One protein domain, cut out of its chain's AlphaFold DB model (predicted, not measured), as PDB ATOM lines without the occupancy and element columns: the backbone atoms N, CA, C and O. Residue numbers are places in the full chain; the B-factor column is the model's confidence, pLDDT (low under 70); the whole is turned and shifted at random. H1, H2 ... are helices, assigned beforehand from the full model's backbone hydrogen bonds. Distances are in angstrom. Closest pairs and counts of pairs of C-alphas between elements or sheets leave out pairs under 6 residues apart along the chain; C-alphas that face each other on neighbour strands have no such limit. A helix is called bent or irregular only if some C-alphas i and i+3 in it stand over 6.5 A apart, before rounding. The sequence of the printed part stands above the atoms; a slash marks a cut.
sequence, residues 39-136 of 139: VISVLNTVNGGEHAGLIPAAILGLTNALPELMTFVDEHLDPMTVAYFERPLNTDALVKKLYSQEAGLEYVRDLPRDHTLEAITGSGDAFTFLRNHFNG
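What this domain is: This is residues 39 to 136 of the 139 residues of an uncharacterized protein of Oidiodendron maius Zn (UniProt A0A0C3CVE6). A small, loose cluster of helices, H1 to H5, gathers about H2, and a long bare stretch, residues 100 to 114, leads away from it to a lone helix, H6, that sticks out with no other helix on it. In the cluster, H1 folds back by the first end of H2, H3 turns a corner at its last end, and H5 sets off across it, residues 96 to 99 sticking out. The printed part has 98 residues with six named helices, H1 to H6 in that order, and no named strand, and its class is all helix. It is only just loose, close to extended, with a radius of gyration of the C-alphas of 18.5 A and spans of 55 by 38 by 32 A.

How they stand to each other: H1, residues 39 to 46, and H2, residues 54 to 65, form a helical hairpin; they only just touch, with 3 pairs of C-alphas within 8 A, the closest being those of Leu 43 and Ile 55, 6.4 A apart. They run opposite ways at a shallow tilt of 28 degrees, and H2 touches H1 with residues 54 to 55 alone. H3, residues 68 to 76, and H2 touch only at the corner by their tight link, where the closest C-alphas, Thr 63 and Leu 69, are 5.4 A apart; they run opposite ways at a steep tilt of 43 degrees. H4, residues 82 to 85, is close to H2 but not clearly touching; the closest C-alphas, Pro 56 and Phe 85, are 5.5 A apart. H5, residues 87 to 99, touches H2 about perpendicular, at 73 degrees, with residues 88 to 89 alone; the closest C-alphas, Ala 57 and Pro 88, are 5.7 A apart. H6, residues 115 to 134, touches no helix. Every O i to N i+4 pair is within hydrogen-bond range in H1 and H5, against 7 of 8 in H2, 4 of 5 in H3 and 14 of 16 in H6; H4 is too short for such a pair.

Where its parts are: H1 begins at C-alpha 39 at (8.975, 3.594, 94.768). H2 measures 17.0 A from first to last C-alpha, H3 13.3 A and H5 18.7 A. H6, the longest at 27.9 A, ends at C-alpha 134 at (28.118, 5.252, 68.588). It has a kink of 33 degrees near residue 122, and is neither bent nor irregular, but only just: C-alphas 121 and 124 are 6.2 A apart.

The domain as a whole: The two C-alphas farthest apart, Met 80 and Gly 136, are 58.0 A apart. The printed part has no cut. The link from H5 to H6, 15 residues, is long. Residues 96 to 102 and 104 to 136 stand free; the body without them spans 37 by 25 by 25 A. The mean pLDDT of the printed part is 74.1, and residues 91 to 122 are under 70.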
ATOM      1  N   VAL A  39      10.345   3.139  95.048       72.00
ATOM      2  CA  VAL A  39       8.975   3.594  94.768       72.00
ATOM      3  C   VAL A  39       8.311   4.129  96.041       72.00
ATOM      4  O   VAL A  39       7.643   5.156  95.996       72.00
ATOM      5  N   ILE A  40       8.558   3.500  97.195       77.06
ATOM      6  CA  ILE A  40       8.005   3.937  98.486       77.06
ATOM      7  C   ILE A  40       8.501   5.336  98.858       77.06
ATOM      8  O   ILE A  40       7.726   6.159  99.340       77.06
ATOM      9  N   SER A  41       9.775   5.639  98.591       76.19
ATOM     10  CA  SER A  41      10.309   6.982  98.832       76.19
ATOM     11  C   SER A  41       9.609   8.027  97.967       76.19
ATOM     12  O   SER A  41       9.285   9.095  98.469       76.19
ATOM     13  N   VAL A  42       9.349   7.724  96.690       75.44
ATOM     14  CA  VAL A  42       8.636   8.639  95.783       75.44
ATOM     15  C   VAL A  42       7.214   8.879  96.274       75.44
ATOM     16  O   VAL A  42       6.797  10.031  96.365       75.44
ATOM     17  N   LEU A  43       6.497   7.810  96.638       81.06
ATOM     18  CA  LEU A  43       5.139   7.901  97.173       81.06
ATOM     19  C   LEU A  43       5.091   8.802  98.410       81.06
ATOM     20  O   LEU A  43       4.266   9.707  98.463       81.06
ATOM     21  N   ASN A  44       6.009   8.611  99.360       81.88
ATOM     22  CA  ASN A  44       6.075   9.431 100.569       81.88
ATOM     23  C   ASN A  44       6.390  10.903 100.273       81.88
ATOM     24  O   ASN A  44       5.814  11.777 100.911       81.88
ATOM     25  N   THR A  45       7.269  11.181  99.308       81.56
ATOM     26  CA  THR A  45       7.642  12.554  98.936       81.56
ATOM     27  C   THR A  45       6.488  13.320  98.293       81.56
ATOM     28  O   THR A  45       6.333  14.511  98.544       81.56
ATOM     29  N   VAL A  46       5.684  12.666  97.449       81.00
ATOM     30  CA  VAL A  46       4.576  13.340  96.750       81.00
ATOM     31  C   VAL A  46       3.272  13.334  97.549       81.00
ATOM     32  O   VAL A  46       2.361  14.096  97.223       81.00
ATOM     33  N   ASN A  47       3.163  12.494  98.583       83.56
ATOM     34  CA  ASN A  47       1.959  12.377  99.396       83.56
ATOM     35  C   ASN A  47       1.607  13.708 100.079       83.56
ATOM     36  O   ASN A  47       2.444  14.333 100.724       83.56
ATOM     37  N   GLY A  48       0.355  14.143  99.930       82.12
ATOM     38  CA  GLY A  48      -0.139  15.416 100.468       82.12
ATOM     39  C   GLY A  48       0.401  16.684  99.785       82.12
ATOM     40  O   GLY A  48      -0.012  17.777 100.162       82.12
ATOM     41  N   GLY A  49       1.291  16.563  98.795       79.94
ATOM     42  CA  GLY A  49       1.842  17.686  98.035       79.94
ATOM     43  C   GLY A  49       1.149  17.921  96.689       79.94
ATOM     44  O   GLY A  49       0.226  17.207  96.300       79.94
ATOM     45  N   GLU A  50       1.647  18.895  95.924       80.94
ATOM     46  CA  GLU A  50       1.108  19.264  94.599       80.94
ATOM     47  C   GLU A  50       1.138  18.104  93.584       80.94
ATOM     48  O   GLU A  50       0.301  18.021  92.687       80.94
ATOM     49  N   HIS A  51       2.058  17.154  93.773       77.19
ATOM     50  CA  HIS A  51       2.238  15.978  92.920       77.19
ATOM     51  C   HIS A  51       1.514  14.717  93.431       77.19
ATOM     52  O   HIS A  51       1.690  13.642  92.854       77.19
ATOM     53  N   ALA A  52       0.675  14.815  94.472       81.19
ATOM     54  CA  ALA A  52      -0.030  13.667  95.060       81.19
ATOM     55  C   ALA A  52      -0.903  12.898  94.049       81.19
ATOM     56  O   ALA A  52      -1.120  11.697  94.199       81.19
ATOM     57  N   GLY A  53      -1.345  13.555  92.968       80.50
ATOM     58  CA  GLY A  53      -2.078  12.918  91.868       80.50
ATOM     59  C   GLY A  53      -1.302  11.820  91.124       80.50
ATOM     60  O   GLY A  53      -1.917  11.018  90.424       80.50
ATOM     61  N   LEU A  54       0.024  11.735  91.290       81.69
ATOM     62  CA  LEU A  54       0.836  10.646  90.737       81.69
ATOM     63  C   LEU A  54       0.604   9.308  91.454       81.69
ATOM     64  O   LEU A  54       0.803   8.260  90.843       81.69
ATOM     65  N   ILE A  55       0.164   9.331  92.717       84.88
ATOM     66  CA  ILE A  55      -0.074   8.131  93.531       84.88
ATOM     67  C   ILE A  55      -1.183   7.248  92.935       84.88
ATOM     68  O   ILE A  55      -0.887   6.097  92.608       84.88
ATOM     69  N   PRO A  56      -2.426   7.734  92.726       87.88
ATOM     70  CA  PRO A  56      -3.478   6.905  92.137       87.88
ATOM     71  C   PRO A  56      -3.118   6.441  90.721       87.88
ATOM     72  O   PRO A  56      -3.361   5.289  90.378       87.88
ATOM     73  N   ALA A  57      -2.454   7.282  89.919       83.69
ATOM     74  CA  ALA A  57      -1.990   6.894  88.586       83.69
ATOM     75  C   ALA A  57      -0.969   5.740  88.628       83.69
ATOM     76  O   ALA A  57      -1.014   4.845  87.787       83.69
ATOM     77  N   ALA A  58      -0.060   5.735  89.609       82.38
ATOM     78  CA  ALA A  58       0.895   4.649  89.798       82.38
ATOM     79  C   ALA A  58       0.203   3.348  90.233       82.38
ATOM     80  O   ALA A  58       0.496   2.296  89.670       82.38
ATOM     81  N   ILE A  59      -0.735   3.418  91.185       87.69
ATOM     82  CA  ILE A  59      -1.483   2.243  91.660       87.69
ATOM     83  C   ILE A  59      -2.315   1.640  90.520       87.69
ATOM     84  O   ILE A  59      -2.212   0.446  90.266       87.69
ATOM     85  N   LEU A  60      -3.052   2.458  89.767       86.81
ATOM     86  CA  LEU A  60      -3.815   2.014  88.592       86.81
ATOM     87  C   LEU A  60      -2.919   1.460  87.470       86.81
ATOM     88  O   LEU A  60      -3.291   0.542  86.744       86.81
ATOM     89  N   GLY A  61      -1.706   1.993  87.315       82.12
ATOM     90  CA  GLY A  61      -0.710   1.413  86.417       82.12
ATOM     91  C   GLY A  61      -0.299   0.002  86.848       82.12
ATOM     92  O   GLY A  61      -0.157  -0.881  86.004       82.12
ATOM     93  N   LEU A  62      -0.146  -0.224  88.156       84.19
ATOM     94  CA  LEU A  62       0.187  -1.532  88.716       84.19
ATOM     95  C   LEU A  62      -0.963  -2.530  88.586       84.19
ATOM     96  O   LEU A  62      -0.689  -3.685  88.280       84.19
ATOM     97  N   THR A  63      -2.224  -2.115  88.742       86.00
ATOM     98  CA  THR A  63      -3.370  -3.029  88.577       86.00
ATOM     99  C   THR A  63      -3.489  -3.573  87.150       86.00
ATOM    100  O   THR A  63      -3.949  -4.696  86.964       86.00
ATOM    101  N   ASN A  64      -2.993  -2.850  86.136       81.00
ATOM    102  CA  ASN A  64      -2.884  -3.385  84.770       81.00
ATOM    103  C   ASN A  64      -1.855  -4.524  84.647       81.00
ATOM    104  O   ASN A  64      -2.017  -5.403  83.804       81.00
ATOM    105  N   ALA A  65      -0.782  -4.491  85.440       79.06
ATOM    106  CA  ALA A  65       0.261  -5.518  85.433       79.06
ATOM    107  C   ALA A  65      -0.031  -6.670  86.412       79.06
ATOM    108  O   ALA A  65       0.398  -7.796  86.170       79.06
ATOM    109  N   LEU A  66      -0.749  -6.379  87.500       86.50
ATOM    110  CA  LEU A  66      -1.105  -7.281  88.596       86.50
ATOM    111  C   LEU A  66      -2.616  -7.160  88.866       86.50
ATOM    112  O   LEU A  66      -3.018  -6.387  89.741       86.50
ATOM    113  N   PRO A  67      -3.472  -7.874  88.115       83.25
ATOM    114  CA  PRO A  67      -4.925  -7.729  88.221       83.25
ATOM    115  C   PRO A  67      -5.480  -8.001  89.625       83.25
ATOM    116  O   PRO A  67      -6.442  -7.356  90.035       83.25
ATOM    117  N   GLU A  68      -4.854  -8.897  90.397       86.31
ATOM    118  CA  GLU A  68      -5.228  -9.186  91.789       86.31
ATOM    119  C   GLU A  68      -5.120  -7.974  92.728       86.31
ATOM    120  O   GLU A  68      -5.815  -7.911  93.744       86.31
ATOM    121  N   LEU A  69      -4.296  -6.980  92.383       88.44
ATOM    122  CA  LEU A  69      -4.169  -5.749  93.158       88.44
ATOM    123  C   LEU A  69      -5.446  -4.906  93.097       88.44
ATOM    124  O   LEU A  69      -5.730  -4.178  94.044       88.44
ATOM    125  N   MET A  70      -6.229  -5.011  92.018       87.38
ATOM    126  CA  MET A  70      -7.465  -4.239  91.878       87.38
ATOM    127  C   MET A  70      -8.474  -4.616  92.964       87.38
ATOM    128  O   MET A  70      -9.049  -3.736  93.590       87.38
ATOM    129  N   THR A  71      -8.611  -5.909  93.264       88.75
ATOM    130  CA  THR A  71      -9.498  -6.379  94.338       88.75
ATOM    131  C   THR A  71      -9.096  -5.793  95.689       88.75
ATOM    132  O   THR A  71      -9.948  -5.311  96.427       88.75
ATOM    133  N   PHE A  72      -7.795  -5.760  95.992       91.62
ATOM    134  CA  PHE A  72      -7.304  -5.147  97.225       91.62
ATOM    135  C   PHE A  72      -7.616  -3.646  97.286       91.62
ATOM    136  O   PHE A  72      -7.999  -3.141  98.339       91.62
ATOM    137  N   VAL A  73      -7.459  -2.933  96.167       91.19
ATOM    138  CA  VAL A  73      -7.792  -1.505  96.078       91.19
ATOM    139  C   VAL A  73      -9.283  -1.291  96.325       91.19
ATOM    140  O   VAL A  73      -9.625  -0.487  97.184       91.19
ATOM    141  N   ASP A  74     -10.152  -2.040  95.649       89.94
ATOM    142  CA  ASP A  74     -11.608  -1.908  95.772       89.94
ATOM    143  C   ASP A  74     -12.104  -2.163  97.204       89.94
ATOM    144  O   ASP A  74     -13.005  -1.479  97.684       89.94
ATOM    145  N   GLU A  75     -11.492  -3.115  97.915       91.81
ATOM    146  CA  GLU A  75     -11.832  -3.436  99.306       91.81
ATOM    147  C   GLU A  75     -11.427  -2.343 100.310       91.81
ATOM    148  O   GLU A  75     -12.041  -2.229 101.373       91.81
ATOM    149  N   HIS A  76     -10.393  -1.553 100.001       91.56
ATOM    150  CA  HIS A  76      -9.779  -0.607 100.944       91.56
ATOM    151  C   HIS A  76      -9.962   0.864 100.558       91.56
ATOM    152  O   HIS A  76      -9.586   1.753 101.329       91.56
ATOM    153  N   LEU A  77     -10.516   1.145  99.380       92.19
ATOM    154  CA  LEU A  77     -10.758   2.501  98.912       92.19
ATOM    155  C   LEU A  77     -12.040   3.059  99.537       92.19
ATOM    156  O   LEU A  77     -13.089   2.419  99.524       92.19
ATOM    157  N   ASP A  78     -11.970   4.283 100.065       92.38
ATOM    158  CA  ASP A  78     -13.163   4.968 100.566       92.38
ATOM    159  C   ASP A  78     -14.137   5.198  99.392       92.38
ATOM    160  O   ASP A  78     -13.746   5.865  98.420       92.38
ATOM    161  N   PRO A  79     -15.396   4.714  99.474       90.44
ATOM    162  CA  PRO A  79     -16.402   4.887  98.428       90.44
ATOM    163  C   PRO A  79     -16.577   6.340  97.963       90.44
ATOM    164  O   PRO A  79     -16.865   6.587  96.792       90.44
ATOM    165  N   MET A  80     -16.360   7.319  98.847       91.44
ATOM    166  CA  MET A  80     -16.471   8.747  98.532       91.44
ATOM    167  C   MET A  80     -15.314   9.269  97.668       91.44
ATOM    168  O   MET A  80     -15.415  10.348  97.081       91.44
ATOM    169  N   THR A  81     -14.213   8.522  97.577       86.94
ATOM    170  CA  THR A  81     -12.980   8.929  96.886       86.94
ATOM    171  C   THR A  81     -12.743   8.213  95.559       86.94
ATOM    172  O   THR A  81     -11.885   8.653  94.793       86.94
ATOM    173  N   VAL A  82     -13.537   7.184  95.239       87.88
ATOM    174  CA  VAL A  82     -13.404   6.355  94.022       87.88
ATOM    175  C   VAL A  82     -13.287   7.210  92.761       87.88
ATOM    176  O   VAL A  82     -12.331   7.078  92.003       87.88
ATOM    177  N   ALA A  83     -14.181   8.186  92.584       86.38
ATOM    178  CA  ALA A  83     -14.164   9.062  91.412       86.38
ATOM    179  C   ALA A  83     -12.870   9.897  91.284       86.38
ATOM    180  O   ALA A  83     -12.417  10.188  90.175       86.38
ATOM    181  N   TYR A  84     -12.259  10.290  92.407       85.25
ATOM    182  CA  TYR A  84     -10.985  11.014  92.412       85.25
ATOM    183  C   TYR A  84      -9.805  10.082  92.140       85.25
ATOM    184  O   TYR A  84      -8.882  10.464  91.419       85.25
ATOM    185  N   PHE A  85      -9.854   8.871  92.694       86.44
ATOM    186  CA  PHE A  85      -8.852   7.833  92.495       86.44
ATOM    187  C   PHE A  85      -8.794   7.378  91.032       86.44
ATOM    188  O   PHE A  85      -7.714   7.306  90.458       86.44
ATOM    189  N   GLU A  86      -9.945   7.171  90.392       86.94
ATOM    190  CA  GLU A  86     -10.057   6.713  88.999       86.94
ATOM    191  C   GLU A  86      -9.859   7.820  87.956       86.94
ATOM    192  O   GLU A  86      -9.736   7.545  86.761       86.94
ATOM    193  N   ARG A  87      -9.781   9.088  88.378       82.75
ATOM    194  CA  ARG A  87      -9.613  10.240  87.478       82.75
ATOM    195  C   ARG A  87      -8.493  10.073  86.430       82.75
ATOM    196  O   ARG A  87      -8.727  10.482  85.292       82.75
ATOM    197  N   PRO A  88      -7.319   9.478  86.733       81.12
ATOM    198  CA  PRO A  88      -6.273   9.237  85.737       81.12
ATOM    199  C   PRO A  88      -6.716   8.351  84.558       81.12
ATOM    200  O   PRO A  88      -6.285   8.595  83.433       81.12
ATOM    201  N   LEU A  89      -7.628   7.391  84.768       76.62
ATOM    202  CA  LEU A  89      -8.150   6.531  83.692       76.62
ATOM    203  C   LEU A  89      -8.916   7.341  82.640       76.62
ATOM    204  O   LEU A  89      -8.856   7.045  81.445       76.62
ATOM    205  N   ASN A  90      -9.607   8.402  83.067       71.06
ATOM    206  CA  ASN A  90     -10.293   9.314  82.154       71.06
ATOM    207  C   ASN A  90      -9.311  10.155  81.333       71.06
ATOM    208  O   ASN A  90      -9.603  10.475  80.182       71.06
ATOM    209  N   THR A  91      -8.143  10.500  81.883       62.28
ATOM    210  CA  THR A  91      -7.086  11.169  81.113       62.28
ATOM    211  C   THR A  91      -6.535  10.239  80.037       62.28
ATOM    212  O   THR A  91      -6.378  10.677  78.903       62.28
ATOM    213  N   ASP A  92      -6.351   8.952  80.327       62.12
ATOM    214  CA  ASP A  92      -5.952   7.966  79.315       62.12
ATOM    215  C   ASP A  92      -7.038   7.764  78.251       62.12
ATOM    216  O   ASP A  92      -6.733   7.629  77.063       62.12
ATOM    217  N   ALA A  93      -8.314   7.797  78.644       61.91
ATOM    218  CA  ALA A  93      -9.438   7.772  77.710       61.91
ATOM    219  C   ALA A  93      -9.455   9.024  76.813       61.91
ATOM    220  O   ALA A  93      -9.677   8.924  75.604       61.91
ATOM    221  N   LEU A  94      -9.164  10.197  77.384       57.81
ATOM    222  CA  LEU A  94      -9.045  11.460  76.659       57.81
ATOM    223  C   LEU A  94      -7.844  11.450  75.707       57.81
ATOM    224  O   LEU A  94      -7.989  11.840  74.555       57.81
ATOM    225  N   VAL A  95      -6.686  10.956  76.144       61.34
ATOM    226  CA  VAL A  95      -5.487  10.811  75.309       61.34
ATOM    227  C   VAL A  95      -5.761   9.839  74.162       61.34
ATOM    228  O   VAL A  95      -5.518  10.197  73.016       61.34
ATOM    229  N   LYS A  96      -6.363   8.667  74.413       58.41
ATOM    230  CA  LYS A  96      -6.790   7.730  73.354       58.41
ATOM    231  C   LYS A  96      -7.750   8.383  72.354       58.41
ATOM    232  O   LYS A  96      -7.602   8.185  71.150       58.41
ATOM    233  N   LYS A  97      -8.693   9.200  72.835       56.81
ATOM    234  CA  LYS A  97      -9.613   9.967  71.985       56.81
ATOM    235  C   LYS A  97      -8.872  11.005  71.134       56.81
ATOM    236  O   LYS A  97      -9.100  11.058  69.932       56.81
ATOM    237  N   LEU A  98      -7.961  11.781  71.715       57.88
ATOM    238  CA  LEU A  98      -7.175  12.792  70.997       57.88
ATOM    239  C   LEU A  98      -6.203  12.162  69.985       57.88
ATOM    240  O   LEU A  98      -6.096  12.660  68.868       57.88
ATOM    241  N   TYR A  99      -5.588  11.020  70.318       54.81
ATOM    242  CA  TYR A  99      -4.797  10.214  69.378       54.81
ATOM    243  C   TYR A  99      -5.634   9.713  68.197       54.81
ATOM    244  O   TYR A  99      -5.140   9.682  67.075       54.81
ATOM    245  N   SER A 100      -6.905   9.361  68.419       57.41
ATOM    246  CA  SER A 100      -7.824   8.979  67.335       57.41
ATOM    247  C   SER A 100      -8.355  10.162  66.511       57.41
ATOM    248  O   SER A 100      -9.035   9.943  65.513       57.41
ATOM    249  N   GLN A 101      -8.078  11.403  66.928       54.28
ATOM    250  CA  GLN A 101      -8.649  12.626  66.352       54.28
ATOM    251  C   GLN A 101      -7.608  13.602  65.763       54.28
ATOM    252  O   GLN A 101      -7.982  14.727  65.452       54.28
ATOM    253  N   GLU A 102      -6.335  13.210  65.597       51.03
ATOM    254  CA  GLU A 102      -5.246  14.073  65.068       51.03
ATOM    255  C   GLU A 102      -5.186  15.483  65.705       51.03
ATOM    256  O   GLU A 102      -4.805  16.467  65.070       51.03
ATOM    257  N   ALA A 103      -5.572  15.620  66.977       45.44
ATOM    258  CA  ALA A 103      -5.612  16.921  67.635       45.44
ATOM    259  C   ALA A 103      -4.199  17.357  68.064       45.44
ATOM    260  O   ALA A 103      -3.572  16.721  68.912       45.44
ATOM    261  N   GLY A 104      -3.704  18.456  67.485       43.53
ATOM    262  CA  GLY A 104      -2.446  19.093  67.881       43.53
ATOM    263  C   GLY A 104      -2.507  19.619  69.318       43.53
ATOM    264  O   GLY A 104      -3.433  20.346  69.675       43.53
ATOM    265  N   LEU A 105      -1.529  19.236  70.142       39.78
ATOM    266  CA  LEU A 105      -1.440  19.607  71.556       39.78
ATOM    267  C   LEU A 105      -0.433  20.756  71.734       39.78
ATOM    268  O   LEU A 105       0.728  20.621  71.349       39.78
ATOM    269  N   GLU A 106      -0.867  21.870  72.323       34.06
ATOM    270  CA  GLU A 106      -0.003  23.000  72.691       34.06
ATOM    271  C   GLU A 106       0.480  22.847  74.141       34.06
ATOM    272  O   GLU A 106      -0.288  22.484  75.034       34.06
ATOM    273  N   TYR A 107       1.773  23.091  74.372       35.62
ATOM    274  CA  TYR A 107       2.453  22.871  75.649       35.62
ATOM    275  C   TYR A 107       3.040  24.185  76.174       35.62
ATOM    276  O   TYR A 107       3.864  24.805  75.504       35.62
ATOM    277  N   VAL A 108       2.655  24.581  77.390       36.06
ATOM    278  CA  VAL A 108       3.157  25.783  78.077       36.06
ATOM    279  C   VAL A 108       3.869  25.362  79.364       36.06
ATOM    280  O   VAL A 108       3.364  24.517  80.102       36.06
ATOM    281  N   ARG A 109       5.050  25.938  79.634       41.84
ATOM    282  CA  ARG A 109       5.822  25.726  80.871       41.84
ATOM    283  C   ARG A 109       6.107  27.035  81.589       41.84
ATOM    284  O   ARG A 109       6.723  27.916  80.999       41.84
ATOM    285  N   ASP A 110       5.789  27.058  82.879       33.94
ATOM    286  CA  ASP A 110       6.374  27.975  83.858       33.94
ATOM    287  C   ASP A 110       7.485  27.259  84.646       33.94
ATOM    288  O   ASP A 110       7.397  26.059  84.909       33.94
ATOM    289  N   LEU A 111       8.561  27.981  84.980       43.78
ATOM    290  CA  LEU A 111       9.782  27.433  85.590       43.78
ATOM    291  C   LEU A 111      10.084  28.068  86.951       43.78
ATOM    292  O   LEU A 111      10.325  29.274  87.034       43.78
ATOM    293  N   PRO A 112      10.233  27.230  87.990       43.84
ATOM    294  CA  PRO A 112      11.418  27.326  88.853       43.84
ATOM    295  C   PRO A 112      11.959  25.943  89.294       43.84
ATOM    296  O   PRO A 112      11.197  25.115  89.767       43.84
ATOM    297  N   ARG A 113      13.283  25.708  89.148       55.31
ATOM    298  CA  ARG A 113      14.077  24.507  89.558       55.31
ATOM    299  C   ARG A 113      13.262  23.238  89.869       55.31
ATOM    300  O   ARG A 113      13.182  22.798  91.011       55.31
ATOM    301  N   ASP A 114      12.718  22.648  88.817       66.62
ATOM    302  CA  ASP A 114      11.816  21.504  88.893       66.62
ATOM    303  C   ASP A 114      12.424  20.289  88.164       66.62
ATOM    304  O   ASP A 114      13.295  20.445  87.305       66.62
ATOM    305  N   HIS A 115      11.942  19.083  88.469       68.19
ATOM    306  CA  HIS A 115      12.282  17.802  87.826       68.19
ATOM    307  C   HIS A 115      12.218  17.887  86.284       68.19
ATOM    308  O   HIS A 115      12.923  17.202  85.545       68.19
ATOM    309  N   THR A 116      11.413  18.813  85.769       59.84
ATOM    310  CA  THR A 116      11.346  19.146  84.348       59.84
ATOM    311  C   THR A 116      12.600  19.849  83.800       59.84
ATOM    312  O   THR A 116      13.011  19.581  82.671       59.84
ATOM    313  N   LEU A 117      13.225  20.744  84.571       60.56
ATOM    314  CA  LEU A 117      14.458  21.434  84.185       60.56
ATOM    315  C   LEU A 117      15.639  20.464  84.146       60.56
ATOM    316  O   LEU A 117      16.427  20.511  83.205       60.56
ATOM    317  N   GLU A 118      15.722  19.562  85.123       65.06
ATOM    318  CA  GLU A 118      16.748  18.516  85.162       65.06
ATOM    319  C   GLU A 118      16.673  17.574  83.950       65.06
ATOM    320  O   GLU A 118      17.709  17.162  83.427       65.06
ATOM    321  N   ALA A 119      15.468  17.288  83.441       66.88
ATOM    322  CA  ALA A 119      15.297  16.533  82.199       66.88
ATOM    323  C   ALA A 119      15.938  17.245  80.996       66.88
ATOM    324  O   ALA A 119      16.585  16.616  80.157       66.88
ATOM    325  N   ILE A 120      15.750  18.566  80.902       66.19
ATOM    326  CA  ILE A 120      16.234  19.384  79.784       66.19
ATOM    327  C   ILE A 120      17.750  19.513  79.859       66.19
ATOM    328  O   ILE A 120      18.433  19.220  78.879       66.19
ATOM    329  N   THR A 121      18.284  19.911  81.014       69.31
ATOM    330  CA  THR A 121      19.726  20.115  81.189       69.31
ATOM    331  C   THR A 121      20.497  18.800  81.089       69.31
ATOM    332  O   THR A 121      21.531  18.760  80.431       69.31
ATOM    333  N   GLY A 122      19.962  17.703  81.637       65.94
ATOM    334  CA  GLY A 122      20.580  16.375  81.561       65.94
ATOM    335  C   GLY A 122      20.543  15.731  80.169       65.94
ATOM    336  O   GLY A 122      21.368  14.868  79.865       65.94
ATOM    337  N   SER A 123      19.617  16.141  79.293       74.81
ATOM    338  CA  SER A 123      19.504  15.564  77.946       74.81
ATOM    339  C   SER A 123      20.728  15.840  77.064       74.81
ATOM    340  O   SER A 123      21.144  14.960  76.311       74.81
ATOM    341  N   GLY A 124      21.354  17.017  77.182       74.94
ATOM    342  CA  GLY A 124      22.519  17.392  76.369       74.94
ATOM    343  C   GLY A 124      23.728  16.481  76.605       74.94
ATOM    344  O   GLY A 124      24.354  16.000  75.653       74.94
ATOM    345  N   ASP A 125      23.999  16.179  77.874       78.44
ATOM    346  CA  ASP A 125      25.064  15.262  78.276       78.44
ATOM    347  C   ASP A 125      24.741  13.823  77.866       78.44
ATOM    348  O   ASP A 125      25.605  13.120  77.338       78.44
ATOM    349  N   ALA A 126      23.480  13.400  78.000       79.31
ATOM    350  CA  ALA A 126      23.041  12.077  77.565       79.31
ATOM    351  C   ALA A 126      23.210  11.857  76.051       79.31
ATOM    352  O   ALA A 126      23.705  10.810  75.626       79.31
ATOM    353  N   PHE A 127      22.851  12.839  75.220       83.06
ATOM    354  CA  PHE A 127      23.050  12.744  73.772       83.06
ATOM    355  C   PHE A 127      24.528  12.785  73.387       83.06
ATOM    356  O   PHE A 127      24.945  12.067  72.477       83.06
ATOM    357  N   THR A 128      25.337  13.569  74.102       82.88
ATOM    358  CA  THR A 128      26.792  13.579  73.918       82.88
ATOM    359  C   THR A 128      27.398  12.217  74.248       82.88
ATOM    360  O   THR A 128      28.152  11.677  73.437       82.88
ATOM    361  N   PHE A 129      27.020  11.622  75.380       82.69
ATOM    362  CA  PHE A 129      27.425  10.276  75.778       82.69
ATOM    363  C   PHE A 129      27.071   9.233  74.710       82.69
ATOM    364  O   PHE A 129      27.936   8.462  74.288       82.69
ATOM    365  N   LEU A 130      25.822   9.240  74.231       84.00
ATOM    366  CA  LEU A 130      25.369   8.301  73.207       84.00
ATOM    367  C   LEU A 130      26.137   8.478  71.899       84.00
ATOM    368  O   LEU A 130      26.607   7.493  71.336       84.00
ATOM    369  N   ARG A 131      26.302   9.719  71.430       85.81
ATOM    370  CA  ARG A 131      27.070  10.024  70.217       85.81
ATOM    371  C   ARG A 131      28.497   9.487  70.313       85.81
ATOM    372  O   ARG A 131      28.990   8.905  69.353       85.81
ATOM    373  N   ASN A 132      29.150   9.668  71.457       84.94
ATOM    374  CA  ASN A 132      30.513   9.188  71.671       84.94
ATOM    375  C   ASN A 132      30.582   7.653  71.582       84.94
ATOM    376  O   ASN A 132      31.433   7.128  70.866       84.94
ATOM    377  N   HIS A 133      29.630   6.944  72.195       82.38
ATOM    378  CA  HIS A 133      29.567   5.479  72.145       82.38
ATOM    379  C   HIS A 133      29.243   4.936  70.750       82.38
ATOM    380  O   HIS A 133      29.841   3.952  70.320       82.38
ATOM    381  N   PHE A 134      28.356   5.597  69.996       85.44
ATOM    382  CA  PHE A 134      28.118   5.252  68.588       85.44
ATOM    383  C   PHE A 134      29.375   5.418  67.729       85.44
ATOM    384  O   PHE A 134      29.574   4.658  66.785       85.44
ATOM    385  N   ASN A 135      30.244   6.366  68.081       88.75
ATOM    386  CA  ASN A 135      31.516   6.603  67.403       88.75
ATOM    387  C   ASN A 135      32.670   5.736  67.943       88.75
ATOM    388  O   ASN A 135      33.824   5.981  67.597       88.75
ATOM    389  N   GLY A 136      32.385   4.736  68.785       82.12
ATOM    390  CA  GLY A 136      33.389   3.810  69.309       82.12
ATOM    391  C   GLY A 136      34.320   4.409  70.366       82.12
ATOM    392  O   GLY A 136      35.364   3.824  70.646       82.12
TER     393      GLY A 136